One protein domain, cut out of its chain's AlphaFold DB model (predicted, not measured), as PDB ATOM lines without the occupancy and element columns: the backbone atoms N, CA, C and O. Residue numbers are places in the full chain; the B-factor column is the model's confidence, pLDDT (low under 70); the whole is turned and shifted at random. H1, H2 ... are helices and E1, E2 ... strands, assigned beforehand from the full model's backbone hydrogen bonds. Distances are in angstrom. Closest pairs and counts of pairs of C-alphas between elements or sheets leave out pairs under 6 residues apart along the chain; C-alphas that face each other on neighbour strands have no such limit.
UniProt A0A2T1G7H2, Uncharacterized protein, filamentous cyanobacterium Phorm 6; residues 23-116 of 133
ATOM      1  N   GLN A  23     139.541 177.349 234.749       94.25
ATOM      2  CA  GLN A  23     139.378 176.518 233.549       94.25
ATOM      3  C   GLN A  23     138.296 177.044 232.592       94.25
ATOM      4  O   GLN A  23     138.295 176.703 231.413       94.25
ATOM      5  N   SER A  24     137.376 177.880 233.082       95.00
ATOM      6  CA  SER A  24     136.354 178.521 232.248       95.00
ATOM      7  C   SER A  24     136.887 179.727 231.466       95.00
ATOM      8  O   SER A  24     136.212 180.215 230.557       95.00
ATOM      9  N   TRP A  25     138.076 180.234 231.813       95.69
ATOM     10  CA  TRP A  25     138.634 181.440 231.212       95.69
ATOM     11  C   TRP A  25     139.319 181.094 229.895       95.69
ATOM     12  O   TRP A  25     140.270 180.316 229.853       95.69
ATOM     13  N   TRP A  26     138.879 181.713 228.802       95.62
ATOM     14  CA  TRP A  26     139.605 181.638 227.534       95.62
ATOM     15  C   TRP A  26     140.830 182.561 227.541       95.62
ATOM     16  O   TRP A  26     141.103 183.275 228.508       95.62
ATOM     17  N   LYS A  27     141.595 182.560 226.446       96.88
ATOM     18  CA  LYS A  27     142.792 183.397 226.313       96.88
ATOM     19  C   LYS A  27     142.434 184.886 226.490       96.88
ATOM     20  O   LYS A  27     141.545 185.367 225.785       96.88
ATOM     21  N   PRO A  28     143.118 185.627 227.381       97.75
ATOM     22  CA  PRO A  28     142.910 187.064 227.492       97.75
ATOM     23  C   PRO A  28     143.305 187.752 226.185       97.75
ATOM     24  O   PRO A  28     144.296 187.395 225.546       97.75
ATOM     25  N   LYS A  29     142.538 188.771 225.802       97.25
ATOM     26  CA  LYS A  29     142.808 189.598 224.622       97.25
ATOM     27  C   LYS A  29     144.066 190.443 224.801       97.25
ATOM     28  O   LYS A  29     144.750 190.748 223.833       97.25
ATOM     29  N   GLN A  30     144.360 190.836 226.038       97.88
ATOM     30  CA  GLN A  30     145.568 191.571 226.382       97.88
ATOM     31  C   GLN A  30     146.033 191.188 227.783       97.88
ATOM     32  O   GLN A  30     145.214 191.027 228.689       97.88
ATOM     33  N   THR A  31     147.350 191.102 227.945       98.06
ATOM     34  CA  THR A  31     148.015 190.968 229.240       98.06
ATOM     35  C   THR A  31     149.043 192.084 229.365       98.06
ATOM     36  O   THR A  31     149.741 192.383 228.397       98.06
ATOM     37  N   LEU A  32     149.128 192.698 230.538       97.88
ATOM     38  CA  LEU A  32     150.102 193.731 230.872       97.88
ATOM     39  C   LEU A  32     150.733 193.385 232.219       97.88
ATOM     40  O   LEU A  32     150.015 193.075 233.163       97.88
ATOM     41  N   GLU A  33     152.054 193.464 232.324       96.69
ATOM     42  CA  GLU A  33     152.753 193.423 233.610       96.69
ATOM     43  C   GLU A  33     153.310 194.812 233.924       96.69
ATOM     44  O   GLU A  33     153.766 195.515 233.025       96.69
ATOM     45  N   SER A  34     153.247 195.213 235.192       93.00
ATOM     46  CA  SER A  34     153.779 196.490 235.681       93.00
ATOM     47  C   SER A  34     154.433 196.287 237.045       93.00
ATOM     48  O   SER A  34     154.049 195.386 237.795       93.00
ATOM     49  N   ILE A  35     155.412 197.126 237.373       92.31
ATOM     50  CA  ILE A  35     156.018 197.185 238.703       92.31
ATOM     51  C   ILE A  35     155.519 198.455 239.376       92.31
ATOM     52  O   ILE A  35     155.809 199.563 238.934       92.31
ATOM     53  N   GLU A  36     154.778 198.287 240.464       88.75
ATOM     54  CA  GLU A  36     154.212 199.393 241.224       88.75
ATOM     55  C   GLU A  36     154.975 199.576 242.541       88.75
ATOM     56  O   GLU A  36     155.033 198.632 243.336       88.75
ATOM     57  N   PRO A  37     155.489 200.781 242.857       86.50
ATOM     58  CA  PRO A  37     156.385 200.997 243.998       86.50
ATOM     59  C   PRO A  37     155.860 200.503 245.351       86.50
ATOM     60  O   PRO A  37     156.628 200.067 246.198       86.50
ATOM     61  N   LYS A  38     154.541 200.574 245.574       83.38
ATOM     62  CA  LYS A  38     153.900 200.158 246.835       83.38
ATOM     63  C   LYS A  38     153.292 198.761 246.784       83.38
ATOM     64  O   LYS A  38     152.980 198.191 247.828       83.38
ATOM     65  N   LEU A  39     153.044 198.233 245.587       83.81
ATOM     66  CA  LEU A  39     152.268 197.004 245.413       83.81
ATOM     67  C   LEU A  39     153.138 195.831 244.962       83.81
ATOM     68  O   LEU A  39     152.764 194.691 245.232       83.81
ATOM     69  N   GLY A  40     154.316 196.108 244.404       89.88
ATOM     70  CA  GLY A  40     155.208 195.129 243.803       89.88
ATOM     71  C   GLY A  40     154.835 194.872 242.348       89.88
ATOM     72  O   GLY A  40     154.229 195.718 241.684       89.88
ATOM     73  N   LYS A  41     155.202 193.697 241.841       92.75
ATOM     74  CA  LYS A  41     154.900 193.300 240.469       92.75
ATOM     75  C   LYS A  41     153.441 192.871 240.350       92.75
ATOM     76  O   LYS A  41     152.979 191.998 241.087       92.75
ATOM     77  N   ILE A  42     152.722 193.453 239.399       94.06
ATOM     78  CA  ILE A  42     151.326 193.129 239.099       94.06
ATOM     79  C   ILE A  42     151.168 192.658 237.657       94.06
ATOM     80  O   ILE A  42     151.963 193.000 236.779       94.06
ATOM     81  N   ARG A  43     150.097 191.907 237.410       96.31
ATOM     82  CA  ARG A  43     149.657 191.475 236.090       96.31
ATOM     83  C   ARG A  43     148.189 191.814 235.903       96.31
ATOM     84  O   ARG A  43     147.354 191.444 236.719       96.31
ATOM     85  N   LEU A  44     147.881 192.481 234.802       97.75
ATOM     86  CA  LEU A  44     146.532 192.751 234.347       97.75
ATOM     87  C   LEU A  44     146.221 191.850 233.156       97.75
ATOM     88  O   LEU A  44     147.009 191.783 232.215       97.75
ATOM     89  N   LYS A  45     145.068 191.188 233.168       98.19
ATOM     90  CA  LYS A  45     144.538 190.412 232.038       98.19
ATOM     91  C   LYS A  45     143.173 190.959 231.650       98.19
ATOM     92  O   LYS A  45     142.376 191.263 232.530       98.19
ATOM     93  N   ARG A  46     142.906 191.068 230.351       98.00
ATOM     94  CA  ARG A  46     141.670 191.635 229.798       98.00
ATOM     95  C   ARG A  46     140.923 190.634 228.934       98.00
ATOM     96  O   ARG A  46     141.525 190.030 228.046       98.00
ATOM     97  N   TRP A  47     139.610 190.571 229.107       97.69
ATOM     98  CA  TRP A  47     138.684 189.896 228.204       97.69
ATOM     99  C   TRP A  47     137.570 190.859 227.801       97.69
ATOM    100  O   TRP A  47     136.992 191.523 228.658       97.69
ATOM    101  N   ASP A  48     137.280 190.927 226.507       95.12
ATOM    102  CA  ASP A  48     136.242 191.796 225.946       95.12
ATOM    103  C   ASP A  48     134.999 190.977 225.572       95.12
ATOM    104  O   ASP A  48     135.046 189.744 225.543       95.12
ATOM    105  N   ASP A  49     133.906 191.680 225.271       93.25
ATOM    106  CA  ASP A  49     132.652 191.112 224.760       93.25
ATOM    107  C   ASP A  49     131.987 190.097 225.709       93.25
ATOM    108  O   ASP A  49     131.269 189.191 225.282       93.25
ATOM    109  N   LEU A  50     132.196 190.258 227.022       95.81
ATOM    110  CA  LEU A  50     131.437 189.530 228.036       95.81
ATOM    111  C   LEU A  50     130.104 190.223 228.290       95.81
ATOM    112  O   LEU A  50     129.983 191.435 228.164       95.81
ATOM    113  N   HIS A  51     129.108 189.473 228.745       95.25
ATOM    114  CA  HIS A  51     127.836 190.032 229.189       95.25
ATOM    115  C   HIS A  51     127.236 189.205 230.313       95.25
ATOM    116  O   HIS A  51     127.443 187.992 230.412       95.25
ATOM    117  N   PHE A  52     126.415 189.849 231.142       94.62
ATOM    118  CA  PHE A  52     125.578 189.117 232.086       94.62
ATOM    119  C   PHE A  52     124.477 188.364 231.346       94.62
ATOM    120  O   PHE A  52     123.916 188.852 230.365       94.62
ATOM    121  N   ARG A  53     124.095 187.195 231.871       92.69
ATOM    122  CA  ARG A  53     123.037 186.358 231.286       92.69
ATOM    123  C   ARG A  53     121.727 187.128 231.062       92.69
ATOM    124  O   ARG A  53     121.107 186.958 230.021       92.69
ATOM    125  N   GLY A  54     121.336 187.981 232.011       94.94
ATOM    126  CA  GLY A  54     120.120 188.799 231.918       94.94
ATOM    127  C   GLY A  54     120.221 189.999 230.969       94.94
ATOM    128  O   GLY A  54     119.197 190.559 230.593       94.94
ATOM    129  N   SER A  55     121.431 190.366 230.539       94.31
ATOM    130  CA  SER A  55     121.690 191.602 229.793       94.31
ATOM    131  C   SER A  55     122.591 191.363 228.575       94.31
ATOM    132  O   SER A  55     123.641 191.991 228.461       94.31
ATOM    133  N   PRO A  56     122.199 190.496 227.619       93.25
ATOM    134  CA  PRO A  56     123.060 190.096 226.503       93.25
ATOM    135  C   PRO A  56     123.382 191.202 225.497       93.25
ATOM    136  O   PRO A  56     124.284 191.042 224.686       93.25
ATOM    137  N   LYS A  57     122.650 192.319 225.531       94.00
ATOM    138  CA  LYS A  57     122.889 193.482 224.666       94.00
ATOM    139  C   LYS A  57     123.861 194.502 225.271       94.00
ATOM    140  O   LYS A  57     124.125 195.517 224.641       94.00
ATOM    141  N   HIS A  58     124.352 194.255 226.484       93.94
ATOM    142  CA  HIS A  58     125.224 195.168 227.215       93.94
ATOM    143  C   HIS A  58     126.584 194.495 227.419       93.94
ATOM    144  O   HIS A  58     126.799 193.867 228.463       93.94
ATOM    145  N   PRO A  59     127.471 194.553 226.407       94.44
ATOM    146  CA  PRO A  59     128.803 194.000 226.532       94.44
ATOM    147  C   PRO A  59     129.619 194.799 227.549       94.44
ATOM    148  O   PRO A  59     129.414 195.997 227.758       94.44
ATOM    149  N   MET A  60     130.565 194.118 228.174       96.69
ATOM    150  CA  MET A  60     131.508 194.679 229.123       96.69
ATOM    151  C   MET A  60     132.883 194.070 228.906       96.69
ATOM    152  O   MET A  60     133.030 192.955 228.392       96.69
ATOM    153  N   THR A  61     133.884 194.792 229.382       97.19
ATOM    154  CA  THR A  61     135.246 194.287 229.460       97.19
ATOM    155  C   THR A  61     135.542 193.877 230.894       97.19
ATOM    156  O   THR A  61     135.368 194.661 231.828       97.19
ATOM    157  N   LEU A  62     136.014 192.645 231.062       97.75
ATOM    158  CA  LEU A  62     136.463 192.106 232.335       97.75
ATOM    159  C   LEU A  62     137.984 192.221 232.435       97.75
ATOM    160  O   LEU A  62     138.710 191.879 231.499       97.75
ATOM    161  N   ILE A  63     138.466 192.685 233.582       98.00
ATOM    162  CA  ILE A  63     139.887 192.870 233.857       98.00
ATOM    163  C   ILE A  63     140.215 192.169 235.169       98.00
ATOM    164  O   ILE A  63     139.601 192.436 236.200       98.00
ATOM    165  N   LEU A  64     141.201 191.286 235.131       97.31
ATOM    166  CA  LEU A  64     141.764 190.639 236.306       97.31
ATOM    167  C   LEU A  64     143.081 191.315 236.656       97.31
ATOM    168  O   LEU A  64     143.956 191.404 235.798       97.31
ATOM    169  N   VAL A  65     143.231 191.742 237.904       95.38
ATOM    170  CA  VAL A  65     144.481 192.259 238.456       95.38
ATOM    171  C   VAL A  65     145.020 191.258 239.472       95.38
ATOM    172  O   VAL A  65     144.439 191.042 240.538       95.38
ATOM    173  N   GLU A  66     146.149 190.650 239.132       93.44
ATOM    174  CA  GLU A  66     146.894 189.709 239.963       93.44
ATOM    175  C   GLU A  66     148.146 190.400 240.496       93.44
ATOM    176  O   GLU A  66     148.825 191.132 239.774       93.44
ATOM    177  N   ARG A  67     148.491 190.138 241.754       91.12
ATOM    178  CA  ARG A  67     149.790 190.519 242.300       91.12
ATOM    179  C   ARG A  67     150.723 189.321 242.189       91.12
ATOM    180  O   ARG A  67     150.417 188.265 242.731       91.12
ATOM    181  N   LEU A  68     151.822 189.482 241.461       90.31
ATOM    182  CA  LEU A  68     152.818 188.432 241.249       90.31
ATOM    183  C   LEU A  68     153.872 188.437 242.356       90.31
ATOM    184  O   LEU A  68     154.268 187.384 242.838       90.31
ATOM    185  N   GLU A  69     154.297 189.627 242.779       84.69
ATOM    186  CA  GLU A  69     155.305 189.821 243.820       84.69
ATOM    187  C   GLU A  69     154.876 190.971 244.728       84.69
ATOM    188  O   GLU A  69     154.192 191.898 244.291       84.69
ATOM    189  N   THR A  70     155.280 190.936 245.997       76.31
ATOM    190  CA  THR A  70     154.968 192.012 246.949       76.31
ATOM    191  C   THR A  70     156.245 192.602 247.515       76.31
ATOM    192  O   THR A  70     157.198 191.874 247.773       76.31
ATOM    193  N   VAL A  71     156.220 193.903 247.796       73.62
ATOM    194  CA  VAL A  71     157.340 194.611 248.435       73.62
ATOM    195  C   VAL A  71     157.603 194.102 249.861       73.62
ATOM    196  O   VAL A  71     158.727 194.156 250.338       73.62
ATOM    197  N   THR A  72     156.583 193.574 250.549       72.75
ATOM    198  CA  THR A  72     156.660 193.124 251.952       72.75
ATOM    199  C   THR A  72     156.813 191.605 252.113       72.75
ATOM    200  O   THR A  72     156.722 191.091 253.225       72.75
ATOM    201  N   GLY A  73     156.995 190.865 251.015       66.38
ATOM    202  CA  GLY A  73     157.131 189.402 251.005       66.38
ATOM    203  C   GLY A  73     155.855 188.586 251.290       66.38
ATOM    204  O   GLY A  73     155.889 187.367 251.149       66.38
ATOM    205  N   ARG A  74     154.714 189.201 251.645       63.12
ATOM    206  CA  ARG A  74     153.442 188.488 251.901       63.12
ATOM    207  C   ARG A  74     152.456 188.620 250.741       63.12
ATOM    208  O   ARG A  74     151.760 189.625 250.613       63.12
ATOM    209  N   LEU A  75     152.318 187.553 249.954       65.62
ATOM    210  CA  LEU A  75     151.296 187.397 248.909       65.62
ATOM    211  C   LEU A  75     149.930 186.990 249.504       65.62
ATOM    212  O   LEU A  75     149.418 185.916 249.223       65.62
ATOM    213  N   ASN A  76     149.318 187.851 250.323       61.66
ATOM    214  CA  ASN A  76     147.969 187.603 250.868       61.66
ATOM    215  C   ASN A  76     146.859 188.382 250.135       61.66
ATOM    216  O   ASN A  76     145.747 188.509 250.648       61.66
ATOM    217  N   SER A  77     147.131 188.944 248.953       70.44
ATOM    218  CA  SER A  77     146.113 189.696 248.211       70.44
ATOM    219  C   SER A  77     145.295 188.774 247.314       70.44
ATOM    220  O   SER A  77     145.823 188.237 246.340       70.44
ATOM    221  N   GLN A  78     144.000 188.662 247.605       84.00
ATOM    222  CA  GLN A  78     143.029 188.111 246.662       84.00
ATOM    223  C   GLN A  78     143.097 188.879 245.330       84.00
ATOM    224  O   GLN A  78     143.320 190.098 245.346       84.00
ATOM    225  N   PRO A  79     142.919 188.198 244.184       90.06
ATOM    226  CA  PRO A  79     142.875 188.865 242.896       90.06
ATOM    227  C   PRO A  79     141.727 189.874 242.854       90.06
ATOM    228  O   PRO A  79     140.631 189.629 243.364       90.06
ATOM    229  N   LEU A  80     141.978 191.012 242.218       93.00
ATOM    230  CA  LEU A  80     140.988 192.063 242.046       93.00
ATOM    231  C   LEU A  80     140.359 191.946 240.660       93.00
ATOM    232  O   LEU A  80     141.055 191.972 239.648       93.00
ATOM    233  N   TRP A  81     139.033 191.883 240.620       95.62
ATOM    234  CA  TRP A  81     138.262 191.923 239.382       95.62
ATOM    235  C   TRP A  81     137.701 193.319 239.155       95.62
ATOM    236  O   TRP A  81     137.025 193.873 240.023       95.62
ATOM    237  N   LEU A  82     137.955 193.871 237.974       96.56
ATOM    238  CA  LEU A  82     137.384 195.128 237.513       96.56
ATOM    239  C   LEU A  82     136.511 194.871 236.291       96.56
ATOM    240  O   LEU A  82     136.833 194.048 235.436       96.56
ATOM    241  N   VAL A  83     135.413 195.611 236.210       96.44
ATOM    242  CA  VAL A  83     134.534 195.631 235.046       96.44
ATOM    243  C   VAL A  83     134.557 197.036 234.479       96.44
ATOM    244  O   VAL A  83     134.405 198.012 235.211       96.44
ATOM    245  N   TRP A  84     134.742 197.125 233.171       96.62
ATOM    246  CA  TRP A  84     134.606 198.360 232.424       96.62
ATOM    247  C   TRP A  84     133.342 198.290 231.555       96.62
ATOM    248  O   TRP A  84     133.085 197.264 230.918       96.62
ATOM    249  N   VAL A  85     132.579 199.390 231.509       95.25
ATOM    250  CA  VAL A  85     131.445 199.617 230.592       95.25
ATOM    251  C   VAL A  85     131.487 201.066 230.080       95.25
ATOM    252  O   VAL A  85     131.768 201.977 230.857       95.25
ATOM    253  N   GLY A  86     131.188 201.293 228.796       92.50
ATOM    254  CA  GLY A  86     131.245 202.607 228.141       92.50
ATOM    255  C   GLY A  86     131.451 202.515 226.618       92.50
ATOM    256  O   GLY A  86     131.244 201.459 226.026       92.50
ATOM    257  N   ILE A  87     131.933 203.601 225.998       89.25
ATOM    258  CA  ILE A  87     132.167 203.685 224.540       89.25
ATOM    259  C   ILE A  87     133.614 203.343 224.158       89.25
ATOM    260  O   ILE A  87     133.849 202.459 223.340       89.25
ATOM    261  N   GLN A  88     134.590 204.031 224.757       92.69
ATOM    262  CA  GLN A  88     136.010 203.830 224.478       92.69
ATOM    263  C   GLN A  88     136.757 203.547 225.773       92.69
ATOM    264  O   GLN A  88     136.801 204.369 226.690       92.69
ATOM    265  N   MET A  89     137.330 202.354 225.843       94.12
ATOM    266  CA  MET A  89     138.109 201.916 226.986       94.12
ATOM    267  C   MET A  89     139.501 202.572 226.950       94.12
ATOM    268  O   MET A  89     140.172 202.471 225.918       94.12
ATOM    269  N   PRO A  90     139.963 203.199 228.048       95.38
ATOM    270  CA  PRO A  90     141.364 203.591 228.187       95.38
ATOM    271  C   PRO A  90     142.292 202.370 228.136       95.38
ATOM    272  O   PRO A  90     141.856 201.222 228.261       95.38
ATOM    273  N   SER A  91     143.593 202.595 228.001       96.25
ATOM    274  CA  SER A  91     144.569 201.510 228.096       96.25
ATOM    275  C   SER A  91     144.525 200.822 229.471       96.25
ATOM    276  O   SER A  91     144.095 201.397 230.475       96.25
ATOM    277  N   LEU A  92     145.016 199.578 229.547       96.31
ATOM    278  CA  LEU A  92     145.103 198.860 230.826       96.31
ATOM    279  C   LEU A  92     145.955 199.604 231.862       96.31
ATOM    280  O   LEU A  92     145.616 199.588 233.044       96.31
ATOM    281  N   ALA A  93     147.020 200.277 231.421       94.75
ATOM    282  CA  ALA A  93     147.856 201.096 232.290       94.75
ATOM    283  C   ALA A  93     147.068 202.286 232.865       94.75
ATOM    284  O   ALA A  93     147.103 202.528 234.069       94.75
ATOM    285  N   GLU A  94     146.300 202.992 232.034       95.12
ATOM    286  CA  GLU A  94     145.477 204.119 232.485       95.12
ATOM    287  C   GLU A  94     144.362 203.677 233.429       95.12
ATOM    288  O   GLU A  94     144.161 204.307 234.464       95.12
ATOM    289  N   ILE A  95     143.664 202.577 233.127       95.12
ATOM    290  CA  ILE A  95     142.640 202.022 234.024       95.12
ATOM    291  C   ILE A  95     143.233 201.699 235.383       95.12
ATOM    292  O   ILE A  95     142.617 201.997 236.406       95.12
ATOM    293  N   TRP A  96     144.427 201.115 235.403       93.62
ATOM    294  CA  TRP A  96     145.101 200.815 236.650       93.62
ATOM    295  C   TRP A  96     145.396 202.080 237.461       93.62
ATOM    296  O   TRP A  96     145.027 202.164 238.633       93.62
ATOM    297  N   GLN A  97     145.961 203.106 236.823       92.00
ATOM    298  CA  GLN A  97     146.236 204.388 237.474       92.00
ATOM    299  C   GLN A  97     144.954 205.085 237.960       92.00
ATOM    300  O   GLN A  97     144.922 205.638 239.062       92.00
ATOM    301  N   LEU A  98     143.868 205.027 237.185       92.44
ATOM    302  CA  LEU A  98     142.556 205.537 237.591       92.44
ATOM    303  C   LEU A  98     141.999 204.769 238.791       92.44
ATOM    304  O   LEU A  98     141.476 205.383 239.721       92.44
ATOM    305  N   TYR A  99     142.151 203.446 238.807       91.81
ATOM    306  CA  TYR A  99     141.696 202.619 239.917       91.81
ATOM    307  C   TYR A  99     142.432 202.957 241.217       91.81
ATOM    308  O   TYR A  99     141.797 203.088 242.261       91.81
ATOM    309  N   LEU A 100     143.746 203.192 241.168       89.06
ATOM    310  CA  LEU A 100     144.523 203.576 242.354       89.06
ATOM    311  C   LEU A 100     144.039 204.889 242.992       89.06
ATOM    312  O   LEU A 100     144.095 205.041 244.215       89.06
ATOM    313  N   ARG A 101     143.485 205.817 242.201       89.69
ATOM    314  CA  ARG A 101     142.909 207.078 242.712       89.69
ATOM    315  C   ARG A 101     141.616 206.878 243.505       89.69
ATOM    316  O   ARG A 101     141.267 207.741 244.311       89.69
ATOM    317  N   ARG A 102     140.924 205.744 243.340       89.69
ATOM    318  CA  ARG A 102     139.688 205.424 244.075       89.69
ATOM    319  C   ARG A 102     139.878 205.512 245.588       89.69
ATOM    320  O   ARG A 102     138.999 206.016 246.281       89.69
ATOM    321  N   PHE A 103     141.028 205.068 246.094       84.69
ATOM    322  CA  PHE A 103     141.311 205.089 247.527       84.69
ATOM    323  C   PHE A 103     141.272 206.514 248.085       84.69
ATOM    324  O   PHE A 103     140.633 206.751 249.107       84.69
ATOM    325  N   ALA A 104     141.875 207.481 247.389       87.62
ATOM    326  CA  ALA A 104     141.855 208.881 247.811       87.62
ATOM    327  C   ALA A 104     140.422 209.438 247.878       87.62
ATOM    328  O   ALA A 104     140.068 210.103 248.850       87.62
ATOM    329  N   LEU A 105     139.574 209.100 246.897       89.75
ATOM    330  CA  LEU A 105     138.161 209.495 246.893       89.75
ATOM    331  C   LEU A 105     137.395 208.898 248.079       89.75
ATOM    332  O   LEU A 105     136.661 209.612 248.756       89.75
ATOM    333  N   GLU A 106     137.581 207.610 248.376       90.88
ATOM    334  CA  GLU A 106     136.927 206.965 249.524       90.88
ATOM    335  C   GLU A 106     137.355 207.591 250.863       90.88
ATOM    336  O   GLU A 106     136.516 207.795 251.745       90.88
ATOM    337  N   HIS A 107     138.632 207.956 251.005       90.00
ATOM    338  CA  HIS A 107     139.138 208.634 252.205       90.00
ATOM    339  C   HIS A 107     138.565 210.041 252.338       90.00
ATOM    340  O   HIS A 107     138.150 210.429 253.430       90.00
ATOM    341  N   TRP A 108     138.465 210.774 251.230       91.44
ATOM    342  CA  TRP A 108     137.821 212.080 251.210       91.44
ATOM    343  C   TRP A 108     136.347 211.999 251.621       91.44
ATOM    344  O   TRP A 108     135.909 212.737 252.502       91.44
ATOM    345  N   TYR A 109     135.585 211.056 251.059       92.00
ATOM    346  CA  TYR A 109     134.187 210.864 251.449       92.00
ATOM    347  C   TYR A 109     134.041 210.502 252.927       92.00
ATOM    348  O   TYR A 109     133.108 210.971 253.582       92.00
ATOM    349  N   ARG A 110     134.956 209.686 253.463       92.00
ATOM    350  CA  ARG A 110     134.977 209.354 254.890       92.00
ATOM    351  C   ARG A 110     135.209 210.602 255.742       92.00
ATOM    352  O   ARG A 110     134.416 210.845 256.646       92.00
ATOM    353  N   LEU A 111     136.223 211.407 255.421       92.19
ATOM    354  CA  LEU A 111     136.524 212.669 256.108       92.19
ATOM    355  C   LEU A 111     135.322 213.624 256.085       92.19
ATOM    356  O   LEU A 111     134.908 214.129 257.129       92.19
ATOM    357  N   ALA A 112     134.723 213.829 254.909       92.19
ATOM    358  CA  ALA A 112     133.589 214.733 254.737       92.19
ATOM    359  C   ALA A 112     132.384 214.323 255.598       92.19
ATOM    360  O   ALA A 112     131.769 215.157 256.261       92.19
ATOM    361  N   LYS A 113     132.054 213.028 255.627       91.44
ATOM    362  CA  LYS A 113     130.906 212.530 256.395       91.44
ATOM    363  C   LYS A 113     131.181 212.476 257.897       91.44
ATOM    364  O   LYS A 113     130.328 212.881 258.679       91.44
ATOM    365  N   GLN A 114     132.342 211.957 258.298       92.25
ATOM    366  CA  GLN A 114     132.622 211.633 259.701       92.25
ATOM    367  C   GLN A 114     133.191 212.811 260.487       92.25
ATOM    368  O   GLN A 114     132.823 212.993 261.640       92.25
ATOM    369  N   THR A 115     134.070 213.602 259.874       91.69
ATOM    370  CA  THR A 115     134.799 214.674 260.565       91.69
ATOM    371  C   THR A 115     134.203 216.040 260.271       91.69
ATOM    372  O   THR A 115     134.050 216.851 261.175       91.69
ATOM    373  N   LEU A 116     133.830 216.300 259.014       91.56
ATOM    374  CA  LEU A 116     133.217 217.578 258.631       91.56
ATOM    375  C   LEU A 116     131.699 217.592 258.831       91.56
ATOM    376  O   LEU A 116     131.064 218.616 258.593       91.56
TER     377      LEU A 116
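This is residues 23 to 116 of the 133 residues of an uncharacterized protein of filamentous cyanobacterium Phorm 6 (UniProt A0A2T1G7H2). A single twisted, curled sheet of four strands, E1 to E4, is met by the first turns of one long helix, H1, whose residues 92 to 99 only graze it. Residues 100 to 116, of which 100 to 114 belong to H1, stand free and stick out as an arm. The printed part has 94 residues, with strands E1, E2, E3, E4 and then H1 along the chain; the sheet's order is E1 - E2 - E3 - E4, antiparallel throughout. The class is mixed, helices and strands, and the whole is loose, with a radius of gyration of the C-alphas of 15.8 A and spans of 44 by 35 by 22 A.

Start at C-alpha 30, (145.568, 191.571, 226.382), where E1, residues 30 to 36, begins its 18.9 A. E2, residues 40 to 50, runs 29.1 A; E3, residues 60 to 67, 22.9 A; E4, residues 80 to 84, 13.2 A. H1, residues 92 to 114, runs 34.0 A to C-alpha 114 at (132.622, 211.633, 259.701).

The twisted sheet is a meander, each strand the antiparallel neighbour of the one before, in three hairpins. Look for N 34 and O 42, 3.0 A, between E1 and E2; N 45 and O 64, 2.9 A, between E2 and E3; and N 63 and O 82, 2.8 A, between E3 and E4. Edge strands E1 and E4 are apart. The closest C-alphas of E1 and H1 are those of Leu 32 and Leu 92, 7.2 A. In H1, 16 of 19 O i to N i+4 pairs are within hydrogen-bond range.

The C-alphas farthest apart are those of Gln 23 and Leu 116, 48.5 A. The printed part has no cut. The link from E3 to E4, residues 68 to 79, is long, and within it residues 73 to 76 have pLDDT under 70.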